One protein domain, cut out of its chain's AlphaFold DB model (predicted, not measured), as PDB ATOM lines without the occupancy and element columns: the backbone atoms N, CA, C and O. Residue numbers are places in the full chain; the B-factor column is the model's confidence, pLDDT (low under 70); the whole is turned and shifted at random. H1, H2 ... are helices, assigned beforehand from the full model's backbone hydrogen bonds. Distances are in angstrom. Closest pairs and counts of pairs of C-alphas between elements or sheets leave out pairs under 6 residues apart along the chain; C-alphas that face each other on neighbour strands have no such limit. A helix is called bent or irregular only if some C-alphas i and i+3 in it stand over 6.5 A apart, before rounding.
ATOM      1  N   PRO A 242     137.053 150.119 123.272       55.66
ATOM      2  CA  PRO A 242     135.994 151.089 123.053       55.66
ATOM      3  C   PRO A 242     136.613 152.494 122.856       55.66
ATOM      4  O   PRO A 242     137.534 152.851 123.596       55.66
ATOM      5  N   PRO A 243     136.106 153.326 121.923       50.47
ATOM      6  CA  PRO A 243     136.718 154.608 121.536       50.47
ATOM      7  C   PRO A 243     136.889 155.661 122.647       50.47
ATOM      8  O   PRO A 243     137.504 156.694 122.406       50.47
ATOM      9  N   SER A 244     136.303 155.472 123.835       50.94
ATOM     10  CA  SER A 244     136.007 156.578 124.751       50.94
ATOM     11  C   SER A 244     136.745 156.605 126.094       50.94
ATOM     12  O   SER A 244     136.485 157.535 126.853       50.94
ATOM     13  N   HIS A 245     137.640 155.666 126.447       52.66
ATOM     14  CA  HIS A 245     137.896 155.469 127.889       52.66
ATOM     15  C   HIS A 245     139.302 155.279 128.444       52.66
ATOM     16  O   HIS A 245     139.395 154.791 129.566       52.66
ATOM     17  N   TYR A 246     140.387 155.740 127.819       59.16
ATOM     18  CA  TYR A 246     141.685 155.578 128.489       59.16
ATOM     19  C   TYR A 246     142.693 156.680 128.160       59.16
ATOM     20  O   TYR A 246     143.303 156.693 127.096       59.16
ATOM     21  N   ARG A 247     142.916 157.578 129.131       62.78
ATOM     22  CA  ARG A 247     143.902 158.673 129.059       62.78
ATOM     23  C   ARG A 247     145.313 158.183 128.701       62.78
ATOM     24  O   ARG A 247     146.038 158.904 128.028       62.78
ATOM     25  N   ASN A 248     145.664 156.968 129.124       71.81
ATOM     26  CA  ASN A 248     147.003 156.398 128.972       71.81
ATOM     27  C   ASN A 248     147.062 155.182 128.033       71.81
ATOM     28  O   ASN A 248     148.145 154.677 127.790       71.81
ATOM     29  N   TYR A 249     145.951 154.737 127.438       75.12
ATOM     30  CA  TYR A 249     145.917 153.468 126.692       75.12
ATOM     31  C   TYR A 249     146.930 153.376 125.556       75.12
ATOM     32  O   TYR A 249     147.624 152.377 125.424       75.12
ATOM     33  N   TYR A 250     147.064 154.429 124.756       75.19
ATOM     34  CA  TYR A 250     148.050 154.424 123.678       75.19
ATOM     35  C   TYR A 250     149.488 154.454 124.202       75.19
ATOM     36  O   TYR A 250     150.383 153.928 123.547       75.19
ATOM     37  N   ALA A 251     149.711 155.031 125.385       78.06
ATOM     38  CA  ALA A 251     151.007 154.977 126.042       78.06
ATOM     39  C   ALA A 251     151.298 153.553 126.553       78.06
ATOM     40  O   ALA A 251     152.420 153.083 126.366       78.06
ATOM     41  N   ASP A 252     150.294 152.855 127.102       76.25
ATOM     42  CA  ASP A 252     150.390 151.445 127.505       76.25
ATOM     43  C   ASP A 252     150.753 150.574 126.289       76.25
ATOM     44  O   ASP A 252     151.715 149.808 126.335       76.25
ATOM     45  N   LEU A 253     150.042 150.738 125.165       80.06
ATOM     46  CA  LEU A 253     150.327 150.002 123.930       80.06
ATOM     47  C   LEU A 253     151.733 150.287 123.396       80.06
ATOM     48  O   LEU A 253     152.460 149.360 123.048       80.06
ATOM     49  N   ALA A 254     152.139 151.559 123.358       81.44
ATOM     50  CA  ALA A 254     153.484 151.934 122.933       81.44
ATOM     51  C   ALA A 254     154.565 151.306 123.825       81.44
ATOM     52  O   ALA A 254     155.627 150.943 123.326       81.44
ATOM     53  N   ALA A 255     154.307 151.161 125.129       80.44
ATOM     54  CA  ALA A 255     155.213 150.483 126.046       80.44
ATOM     55  C   ALA A 255     155.338 148.991 125.714       80.44
ATOM     56  O   ALA A 255     156.453 148.479 125.623       80.44
ATOM     57  N   LEU A 256     154.210 148.312 125.499       80.56
ATOM     58  CA  LEU A 256     154.152 146.874 125.213       80.56
ATOM     59  C   LEU A 256     154.771 146.503 123.861       80.56
ATOM     60  O   LEU A 256     155.353 145.434 123.726       80.56
ATOM     61  N   LEU A 257     154.678 147.399 122.879       80.81
ATOM     62  CA  LEU A 257     155.197 147.190 121.526       80.81
ATOM     63  C   LEU A 257     156.679 147.540 121.364       80.81
ATOM     64  O   LEU A 257     157.223 147.408 120.265       80.81
ATOM     65  N   ARG A 258     157.353 148.004 122.423       78.31
ATOM     66  CA  ARG A 258     158.797 148.242 122.352       78.31
ATOM     67  C   ARG A 258     159.542 146.929 122.071       78.31
ATOM     68  O   ARG A 258     159.168 145.903 122.640       78.31
ATOM     69  N   PRO A 259     160.603 146.962 121.238       68.19
ATOM     70  CA  PRO A 259     161.430 145.791 120.963       68.19
ATOM     71  C   PRO A 259     161.914 145.104 122.244       68.19
ATOM     72  O   PRO A 259     162.001 145.752 123.294       68.19
ATOM     73  N   ARG A 260     162.248 143.810 122.110       63.09
ATOM     74  CA  ARG A 260     162.858 142.972 123.154       63.09
ATOM     75  C   ARG A 260     163.850 143.777 123.983       63.09
ATOM     76  O   ARG A 260     164.768 144.383 123.430       63.09
ATOM     77  N   ASP A 261     163.619 143.820 125.283       67.88
ATOM     78  CA  ASP A 261     164.427 144.565 126.232       67.88
ATOM     79  C   ASP A 261     165.016 143.651 127.298       67.88
ATOM     80  O   ASP A 261     164.786 142.446 127.318       67.88
ATOM     81  N   GLU A 262     165.756 144.272 128.211       77.62
ATOM     82  CA  GLU A 262     166.384 143.648 129.375       77.62
ATOM     83  C   GLU A 262     165.406 142.832 130.240       77.62
ATOM     84  O   GLU A 262     165.850 142.005 131.029       77.62
ATOM     85  N   LEU A 263     164.088 143.038 130.106       83.75
ATOM     86  CA  LEU A 263     163.072 142.290 130.845       83.75
ATOM     87  C   LEU A 263     162.867 140.863 130.317       83.75
ATOM     88  O   LEU A 263     162.353 140.031 131.061       83.75
ATOM     89  N   ASP A 264     163.254 140.564 129.073       81.50
ATOM     90  CA  ASP A 264     163.025 139.250 128.452       81.50
ATOM     91  C   ASP A 264     163.794 138.122 129.154       81.50
ATOM     92  O   ASP A 264     163.305 136.993 129.219       81.50
ATOM     93  N   ASP A 265     164.955 138.449 129.723       87.50
ATOM     94  CA  ASP A 265     165.838 137.502 130.410       87.50
ATOM     95  C   ASP A 265     165.587 137.445 131.929       87.50
ATOM     96  O   ASP A 265     166.219 136.667 132.651       87.50
ATOM     97  N   LEU A 266     164.667 138.265 132.450       90.62
ATOM     98  CA  LEU A 266     164.359 138.298 133.877       90.62
ATOM     99  C   LEU A 266     163.413 137.164 134.264       90.62
ATOM    100  O   LEU A 266     162.373 136.965 133.646       90.62
ATOM    101  N   GLY A 267     163.722 136.466 135.356       92.69
ATOM    102  CA  GLY A 267     162.768 135.559 135.994       92.69
ATOM    103  C   GLY A 267     161.633 136.302 136.712       92.69
ATOM    104  O   GLY A 267     161.746 137.493 137.018       92.69
ATOM    105  N   VAL A 268     160.572 135.566 137.056       94.06
ATOM    106  CA  VAL A 268     159.355 136.067 137.730       94.06
ATOM    107  C   VAL A 268     159.644 136.997 138.916       94.06
ATOM    108  O   VAL A 268     159.032 138.056 139.020       94.06
ATOM    109  N   GLU A 269     160.596 136.661 139.791       95.88
ATOM    110  CA  GLU A 269     160.897 137.492 140.969       95.88
ATOM    111  C   GLU A 269     161.500 138.855 140.588       95.88
ATOM    112  O   GLU A 269     161.135 139.892 141.145       95.88
ATOM    113  N   ALA A 270     162.389 138.880 139.594       94.75
ATOM    114  CA  ALA A 270     162.997 140.116 139.113       94.75
ATOM    115  C   ALA A 270     161.973 140.999 138.377       94.75
ATOM    116  O   ALA A 270     161.981 142.222 138.556       94.75
ATOM    117  N   LEU A 271     161.056 140.379 137.621       93.56
ATOM    118  CA  LEU A 271     159.911 141.054 137.005       93.56
ATOM    119  C   LEU A 271     158.980 141.651 138.067       93.56
ATOM    120  O   LEU A 271     158.688 142.843 138.009       93.56
ATOM    121  N   ALA A 272     158.584 140.883 139.087       93.94
ATOM    122  CA  ALA A 272     157.769 141.382 140.194       93.94
ATOM    123  C   ALA A 272     158.445 142.554 140.922       93.94
ATOM    124  O   ALA A 272     157.812 143.575 141.196       93.94
ATOM    125  N   GLY A 273     159.756 142.458 141.158       93.81
ATOM    126  CA  GLY A 273     160.539 143.561 141.705       93.81
ATOM    127  C   GLY A 273     160.538 144.799 140.802       93.81
ATOM    128  O   GLY A 273     160.565 145.918 141.305       93.81
ATOM    129  N   GLN A 274     160.509 144.647 139.475       91.94
ATOM    130  CA  GLN A 274     160.387 145.778 138.544       91.94
ATOM    131  C   GLN A 274     158.993 146.420 138.605       91.94
ATOM    132  O   GLN A 274     158.879 147.647 138.605       91.94
ATOM    133  N   VAL A 275     157.942 145.604 138.716       89.75
ATOM    134  CA  VAL A 275     156.557 146.064 138.907       89.75
ATOM    135  C   VAL A 275     156.431 146.874 140.198       89.75
ATOM    136  O   VAL A 275     155.741 147.887 140.231       89.75
ATOM    137  N   GLU A 276     157.149 146.496 141.251       90.56
ATOM    138  CA  GLU A 276     157.104 147.179 142.544       90.56
ATOM    139  C   GLU A 276     157.938 148.479 142.577       90.56
ATOM    140  O   GLU A 276     157.479 149.482 143.121       90.56
ATOM    141  N   ARG A 277     159.111 148.524 141.924       83.44
ATOM    142  CA  ARG A 277     160.154 149.569 142.096       83.44
ATOM    143  C   ARG A 277     159.858 150.999 141.597       83.44
ATOM    144  O   ARG A 277     160.634 151.904 141.900       83.44
ATOM    145  N   GLY A 278     158.791 151.251 140.843       67.38
ATOM    146  CA  GLY A 278     158.470 152.599 140.334       67.38
ATOM    147  C   GLY A 278     157.947 153.604 141.387       67.38
ATOM    148  O   GLY A 278     157.508 153.248 142.482       67.38
ATOM    149  N   ARG A 279     157.924 154.899 141.047       67.38
ATOM    150  CA  ARG A 279     157.226 155.929 141.852       67.38
ATOM    151  C   ARG A 279     155.705 155.803 141.689       67.38
ATOM    152  O   ARG A 279     155.242 155.087 140.804       67.38
ATOM    153  N   GLU A 280     154.910 156.454 142.536       69.00
ATOM    154  CA  GLU A 280     153.454 156.503 142.330       69.00
ATOM    155  C   GLU A 280     153.109 157.051 140.935       69.00
ATOM    156  O   GLU A 280     153.748 157.987 140.449       69.00
ATOM    157  N   GLY A 281     152.095 156.463 140.290       72.19
ATOM    158  CA  GLY A 281     151.610 156.889 138.978       72.19
ATOM    159  C   GLY A 281     151.940 155.942 137.820       72.19
ATOM    160  O   GLY A 281     152.140 154.738 137.994       72.19
ATOM    161  N   TYR A 282     151.895 156.507 136.614       78.25
ATOM    162  CA  TYR A 282     152.056 155.800 135.345       78.25
ATOM    163  C   TYR A 282     153.534 155.509 135.050       78.25
ATOM    164  O   TYR A 282     154.336 156.439 134.971       78.25
ATOM    165  N   ASP A 283     153.876 154.236 134.843       82.88
ATOM    166  CA  ASP A 283     155.225 153.800 134.472       82.88
ATOM    167  C   ASP A 283     155.163 152.714 133.374       82.88
ATOM    168  O   ASP A 283     154.760 151.579 133.651       82.88
ATOM    169  N   PRO A 284     155.584 153.031 132.133       82.00
ATOM    170  CA  PRO A 284     155.680 152.077 131.030       82.00
ATOM    171  C   PRO A 284     156.471 150.804 131.358       82.00
ATOM    172  O   PRO A 284     156.142 149.736 130.847       82.00
ATOM    173  N   GLN A 285     157.511 150.889 132.195       85.31
ATOM    174  CA  GLN A 285     158.347 149.731 132.522       85.31
ATOM    175  C   GLN A 285     157.602 148.713 133.385       85.31
ATOM    176  O   GLN A 285     157.771 147.510 133.200       85.31
ATOM    177  N   ARG A 286     156.715 149.172 134.275       87.75
ATOM    178  CA  ARG A 286     155.870 148.282 135.085       87.75
ATOM    179  C   ARG A 286     154.871 147.511 134.233       87.75
ATOM    180  O   ARG A 286     154.645 146.330 134.467       87.75
ATOM    181  N   ILE A 287     154.301 148.176 133.229       86.38
ATOM    182  CA  ILE A 287     153.361 147.565 132.281       86.38
ATOM    183  C   ILE A 287     154.038 146.435 131.509       86.38
ATOM    184  O   ILE A 287     153.493 145.338 131.412       86.38
ATOM    185  N   ARG A 288     155.254 146.683 131.015       86.19
ATOM    186  CA  ARG A 288     156.047 145.675 130.302       86.19
ATOM    187  C   ARG A 288     156.438 144.514 131.206       86.19
ATOM    188  O   ARG A 288     156.273 143.365 130.812       86.19
ATOM    189  N   ALA A 289     156.891 144.802 132.425       89.00
ATOM    190  CA  ALA A 289     157.226 143.767 133.396       89.00
ATOM    191  C   ALA A 289     156.013 142.881 133.736       89.00
ATOM    192  O   ALA A 289     156.162 141.663 133.833       89.00
ATOM    193  N   MET A 290     154.810 143.461 133.841       89.25
ATOM    194  CA  MET A 290     153.582 142.683 134.020       89.25
ATOM    195  C   MET A 290     153.236 141.817 132.808       89.25
ATOM    196  O   MET A 290     152.998 140.631 133.004       89.25
ATOM    197  N   ASP A 291     153.263 142.349 131.579       86.62
ATOM    198  CA  ASP A 291     153.026 141.540 130.365       86.62
ATOM    199  C   ASP A 291     153.995 140.354 130.283       86.62
ATOM    200  O   ASP A 291     153.582 139.216 130.048       86.62
ATOM    201  N   ARG A 292     155.286 140.582 130.562       87.44
ATOM    202  CA  ARG A 292     156.280 139.501 130.612       87.44
ATOM    203  C   ARG A 292     155.960 138.469 131.683       87.44
ATOM    204  O   ARG A 292     156.072 137.273 131.419       87.44
ATOM    205  N   CYS A 293     155.505 138.906 132.850       89.12
ATOM    206  CA  CYS A 293     155.123 137.995 133.917       89.12
ATOM    207  C   CYS A 293     153.887 137.148 133.564       89.12
ATOM    208  O   CYS A 293     153.875 135.940 133.801       89.12
ATOM    209  N   GLU A 294     152.869 137.735 132.929       87.00
ATOM    210  CA  GLU A 294     151.692 137.005 132.434       87.00
ATOM    211  C   GLU A 294     152.079 135.953 131.384       87.00
ATOM    212  O   GLU A 294     151.600 134.818 131.424       87.00
ATOM    213  N   ARG A 295     153.022 136.285 130.491       84.12
ATOM    214  CA  ARG A 295     153.569 135.338 129.505       84.12
ATOM    215  C   ARG A 295     154.360 134.202 130.153       84.12
ATOM    216  O   ARG A 295     154.172 133.055 129.759       84.12
ATOM    217  N   GLN A 296     155.212 134.492 131.140       86.81
ATOM    218  CA  GLN A 296     155.992 133.464 131.848       86.81
ATOM    219  C   GLN A 296     155.114 132.538 132.696       86.81
ATOM    220  O   GLN A 296     155.372 131.340 132.773       86.81
ATOM    221  N   THR A 297     154.065 133.077 133.316       85.38
ATOM    222  CA  THR A 297     153.124 132.295 134.132       85.38
ATOM    223  C   THR A 297     152.045 131.594 133.299       85.38
ATOM    224  O   THR A 297     151.366 130.701 133.808       85.38
ATOM    225  N   GLY A 298     151.865 131.987 132.032       82.44
ATOM    226  CA  GLY A 298     150.817 131.475 131.148       82.44
ATOM    227  C   GLY A 298     149.401 131.851 131.600       82.44
ATOM    228  O   GLY A 298     148.442 131.152 131.269       82.44
ATOM    229  N   ARG A 299     149.256 132.913 132.402       81.81
ATOM    230  CA  ARG A 299     147.988 133.335 133.010       81.81
ATOM    231  C   ARG A 299     147.799 134.837 132.871       81.81
ATOM    232  O   ARG A 299     148.722 135.608 133.091       81.81
ATOM    233  N   MET A 300     146.565 135.250 132.589       82.12
ATOM    234  CA  MET A 300     146.170 136.651 132.722       82.12
ATOM    235  C   MET A 300     146.005 136.970 134.211       82.12
ATOM    236  O   MET A 300     145.104 136.444 134.867       82.12
ATOM    237  N   LEU A 301     146.879 137.816 134.742       82.06
ATOM    238  CA  LEU A 301     146.886 138.223 136.145       82.06
ATOM    239  C   LEU A 301     146.002 139.455 136.350       82.06
ATOM    240  O   LEU A 301     145.347 139.584 137.389       82.06
ATOM    241  N   TYR A 302     145.937 140.338 135.345       81.12
ATOM    242  CA  TYR A 302     145.039 141.486 135.325       81.12
ATOM    243  C   TYR A 302     144.851 142.054 133.902       81.12
ATOM    244  O   TYR A 302     145.808 142.113 133.142       81.12
ATOM    245  N   PRO A 303     143.659 142.556 133.516       73.62
ATOM    246  CA  PRO A 303     143.453 143.081 132.167       73.62
ATOM    247  C   PRO A 303     144.356 144.283 131.856       73.62
ATOM    248  O   PRO A 303     144.221 145.336 132.482       73.62
ATOM    249  N   VAL A 304     145.188 144.155 130.822       67.69
ATOM    250  CA  VAL A 304     146.149 145.171 130.353       67.69
ATOM    251  C   VAL A 304     145.535 146.569 130.190       67.69
ATOM    252  O   VAL A 304     146.147 147.564 130.567       67.69
ATOM    253  N   LEU A 305     144.278 146.650 129.728       61.84
ATOM    254  CA  LEU A 305     143.500 147.895 129.581       61.84
ATOM    255  C   LEU A 305     143.391 148.746 130.855       61.84
ATOM    256  O   LEU A 305     142.951 149.893 130.804       61.84
ATOM    257  N   ARG A 306     143.699 148.171 132.015       71.19
ATOM    258  CA  ARG A 306     143.528 148.824 133.307       71.19
ATOM    259  C   ARG A 306     144.843 149.252 133.955       71.19
ATOM    260  O   ARG A 306     144.778 149.921 134.982       71.19
ATOM    261  N   TYR A 307     146.006 148.941 133.379       71.25
ATOM    262  CA  TYR A 307     147.282 149.380 133.952       71.25
ATOM    263  C   TYR A 307     147.454 150.905 133.887       71.25
ATOM    264  O   TYR A 307     147.888 151.528 134.858       71.25
ATOM    265  N   GLY A 308     147.016 151.536 132.794       63.88
ATOM    266  CA  GLY A 308     147.048 152.984 132.617       63.88
ATOM    267  C   GLY A 308     146.049 153.781 133.467       63.88
ATOM    268  O   GLY A 308     146.067 155.009 133.402       63.88
ATOM    269  N   GLN A 309     145.187 153.156 134.282       67.00
ATOM    270  CA  GLN A 309     144.212 153.880 135.120       67.00
ATOM    271  C   GLN A 309     144.826 154.571 136.353       67.00
ATOM    272  O   GLN A 309     144.097 155.162 137.143       67.00
ATOM    273  N   GLY A 310     146.158 154.586 136.468       59.78
ATOM    274  CA  GLY A 310     146.886 155.347 137.482       59.78
ATOM    275  C   GLY A 310     146.746 154.718 138.860       59.78
ATOM    276  O   GLY A 310     146.029 155.252 139.707       59.78
ATOM    277  N   PRO A 311     147.401 153.578 139.104       64.06
ATOM    278  CA  PRO A 311     147.175 152.878 140.342       64.06
ATOM    279  C   PRO A 311     147.906 153.524 141.511       64.06
ATOM    280  O   PRO A 311     149.012 154.052 141.364       64.06
ATOM    281  N   SER A 312     147.290 153.441 142.689       80.69
ATOM    282  CA  SER A 312     147.981 153.678 143.953       80.69
ATOM    283  C   SER A 312     149.187 152.740 144.074       80.69
ATOM    284  O   SER A 312     149.210 151.667 143.463       80.69
ATOM    285  N   GLY A 313     150.181 153.102 144.893       83.69
ATOM    286  CA  GLY A 313     151.311 152.207 145.181       83.69
ATOM    287  C   GLY A 313     150.853 150.804 145.606       83.69
ATOM    288  O   GLY A 313     151.402 149.812 145.139       83.69
ATOM    289  N   HIS A 314     149.757 150.722 146.372       87.06
ATOM    290  CA  HIS A 314     149.142 149.459 146.789       87.06
ATOM    291  C   HIS A 314     148.757 148.547 145.615       87.06
ATOM    292  O   HIS A 314     149.041 147.355 145.651       87.06
ATOM    293  N   PHE A 315     148.153 149.083 144.554       87.44
ATOM    294  CA  PHE A 315     147.778 148.258 143.408       87.44
ATOM    295  C   PHE A 315     149.001 147.692 142.676       87.44
ATOM    296  O   PHE A 315     148.977 146.540 142.248       87.44
ATOM    297  N   TRP A 316     150.085 148.466 142.556       88.94
ATOM    298  CA  TRP A 316     151.329 147.949 141.982       88.94
ATOM    299  C   TRP A 316     151.942 146.845 142.851       88.94
ATOM    300  O   TRP A 316     152.417 145.850 142.309       88.94
ATOM    301  N   THR A 317     151.855 146.955 144.180       90.94
ATOM    302  CA  THR A 317     152.240 145.872 145.100       90.94
ATOM    303  C   THR A 317     151.376 144.620 144.910       90.94
ATOM    304  O   THR A 317     151.905 143.510 144.869       90.94
ATOM    305  N   GLU A 318     150.060 144.769 144.734       91.12
ATOM    306  CA  GLU A 318     149.149 143.645 144.463       91.12
ATOM    307  C   GLU A 318     149.456 142.957 143.124       91.12
ATOM    308  O   GLU A 318     149.445 141.725 143.043       91.12
ATOM    309  N   LEU A 319     149.792 143.726 142.083       91.19
ATOM    310  CA  LEU A 319     150.248 143.185 140.802       91.19
ATOM    311  C   LEU A 319     151.598 142.472 140.923       91.19
ATOM    312  O   LEU A 319     151.745 141.374 140.394       91.19
ATOM    313  N   ALA A 320     152.556 143.040 141.660       93.75
ATOM    314  CA  ALA A 320     153.837 142.389 141.923       93.75
ATOM    315  C   ALA A 320     153.643 141.066 142.681       93.75
ATOM    316  O   ALA A 320     154.231 140.053 142.313       93.75
ATOM    317  N   ARG A 321     152.761 141.028 143.691       94.75
ATOM    318  CA  ARG A 321     152.388 139.780 144.379       94.75
ATOM    319  C   ARG A 321     151.783 138.771 143.408       94.75
ATOM    320  O   ARG A 321     152.212 137.624 143.402       94.75
ATOM    321  N   SER A 322     150.831 139.205 142.585       92.88
ATOM    322  CA  SER A 322     150.172 138.361 141.581       92.88
ATOM    323  C   SER A 322     151.175 137.791 140.579       92.88
ATOM    324  O   SER A 322     151.081 136.628 140.203       92.88
ATOM    325  N   CYS A 323     152.180 138.583 140.200       93.94
ATOM    326  CA  CYS A 323     153.289 138.133 139.373       93.94
ATOM    327  C   CYS A 323     154.091 137.016 140.060       93.94
ATOM    328  O   CYS A 323     154.281 135.958 139.467       93.94
ATOM    329  N   ARG A 324     154.479 137.195 141.333       96.50
ATOM    330  CA  ARG A 324     155.209 136.168 142.105       96.50
ATOM    331  C   ARG A 324     154.423 134.867 142.265       96.50
ATOM    332  O   ARG A 324     155.006 133.791 142.197       96.50
ATOM    333  N   THR A 325     153.117 134.957 142.522       95.38
ATOM    334  CA  THR A 325     152.292 133.788 142.870       95.38
ATOM    335  C   THR A 325     151.602 133.139 141.671       95.38
ATOM    336  O   THR A 325     151.150 132.000 141.772       95.38
ATOM    337  N   GLY A 326     151.474 133.846 140.547       90.62
ATOM    338  CA  GLY A 326     150.651 133.416 139.413       90.62
ATOM    339  C   GLY A 326     149.143 133.410 139.712       90.62
ATOM    340  O   GLY A 326     148.368 132.778 138.981       90.62
ATOM    341  N   GLU A 327     148.715 134.060 140.800       92.44
ATOM    342  CA  GLU A 327     147.307 134.219 141.171       92.44
ATOM    343  C   GLU A 327     146.773 135.566 140.661       92.44
ATOM    344  O   GLU A 327     147.410 136.588 140.907       92.44
ATOM    345  N   PRO A 328     145.608 135.616 139.989       87.62
ATOM    346  CA  PRO A 328     145.030 136.879 139.532       87.62
ATOM    347  C   PRO A 328     144.672 137.831 140.681       87.62
ATOM    348  O   PRO A 328     144.245 137.396 141.755       87.62
ATOM    349  N   VAL A 329     144.741 139.142 140.425       86.00
ATOM    350  CA  VAL A 329     144.282 140.158 141.388       86.00
ATOM    351  C   VAL A 329     142.779 139.985 141.629       86.00
ATOM    352  O   VAL A 329     141.974 140.041 140.692       86.00
ATOM    353  N   LYS A 330     142.385 139.796 142.893       82.69
ATOM    354  CA  LYS A 330     140.973 139.707 143.293       82.69
ATOM    355  C   LYS A 330     140.314 141.081 143.132       82.69
ATOM    356  O   LYS A 330     140.869 142.082 143.576       82.69
ATOM    357  N   ARG A 331     139.163 141.114 142.456       64.25
ATOM    358  CA  ARG A 331     138.346 142.326 142.281       64.25
ATOM    359  C   ARG A 331     137.454 142.581 143.481       64.25
ATOM    360  O   ARG A 331     136.986 141.580 144.066       64.25
TER     361      ARG A 331
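Overview. This is residues 242 to 331 of the 331 residues of an uncharacterized protein of Nannocystis exedens (UniProt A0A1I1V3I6). What shape does the backbone make? Three helices, H2, H3 and H5, lie side by side as a small triangular bundle, H2 running opposite to the other two. H1 packs steeply on H3 near where H3 begins, and also on the short H4. What is it made of? The printed part has 90 residues with five named helices, H1 to H5 in chain order, and no named strand: all helix. It is compact and rounded, with a radius of gyration of the C-alphas of 12.1 A and spans of 35 by 31 by 25 A.

Along the chain. Where is the longest helix? H3, residues 284 to 297, runs 20.2 A from C-alpha 284 at (155.680, 152.077, 131.030) to C-alpha 297 at (153.124, 132.295, 134.132). Where are the others? H2 is residues 268 to 276, 12.3 A, and H5 is residues 313 to 325, 18.6 A, ending at (152.292, 133.788, 142.870). H1 is residues 249 to 256 and H4 residues 304 to 309; H4 is irregular, but only just, with C-alphas 305 and 308 6.9 A apart.

Arrangement. What touches the hub, H3? H2 forms a hairpin with it at 28 degrees, closest at the C-alphas of Val 275 and Arg 286, 4.5 A. H1 touches it at a steep tilt of 61 degrees, closest at the C-alphas of Ala 255 and Pro 284, 5.3 A. Are the backbones helical? Every O i to N i+4 pair is within hydrogen-bond range in H1, H2, H3 and H5; H4 has 0 of 2, but 2 of 3 O i to N i+3 pairs.

Size, cuts and confidence. Which link is long? That from H1 to H2, 11 residues; the printed part has no cut. Where is confidence low? Residues 242 to 247 are among the 19 under 70.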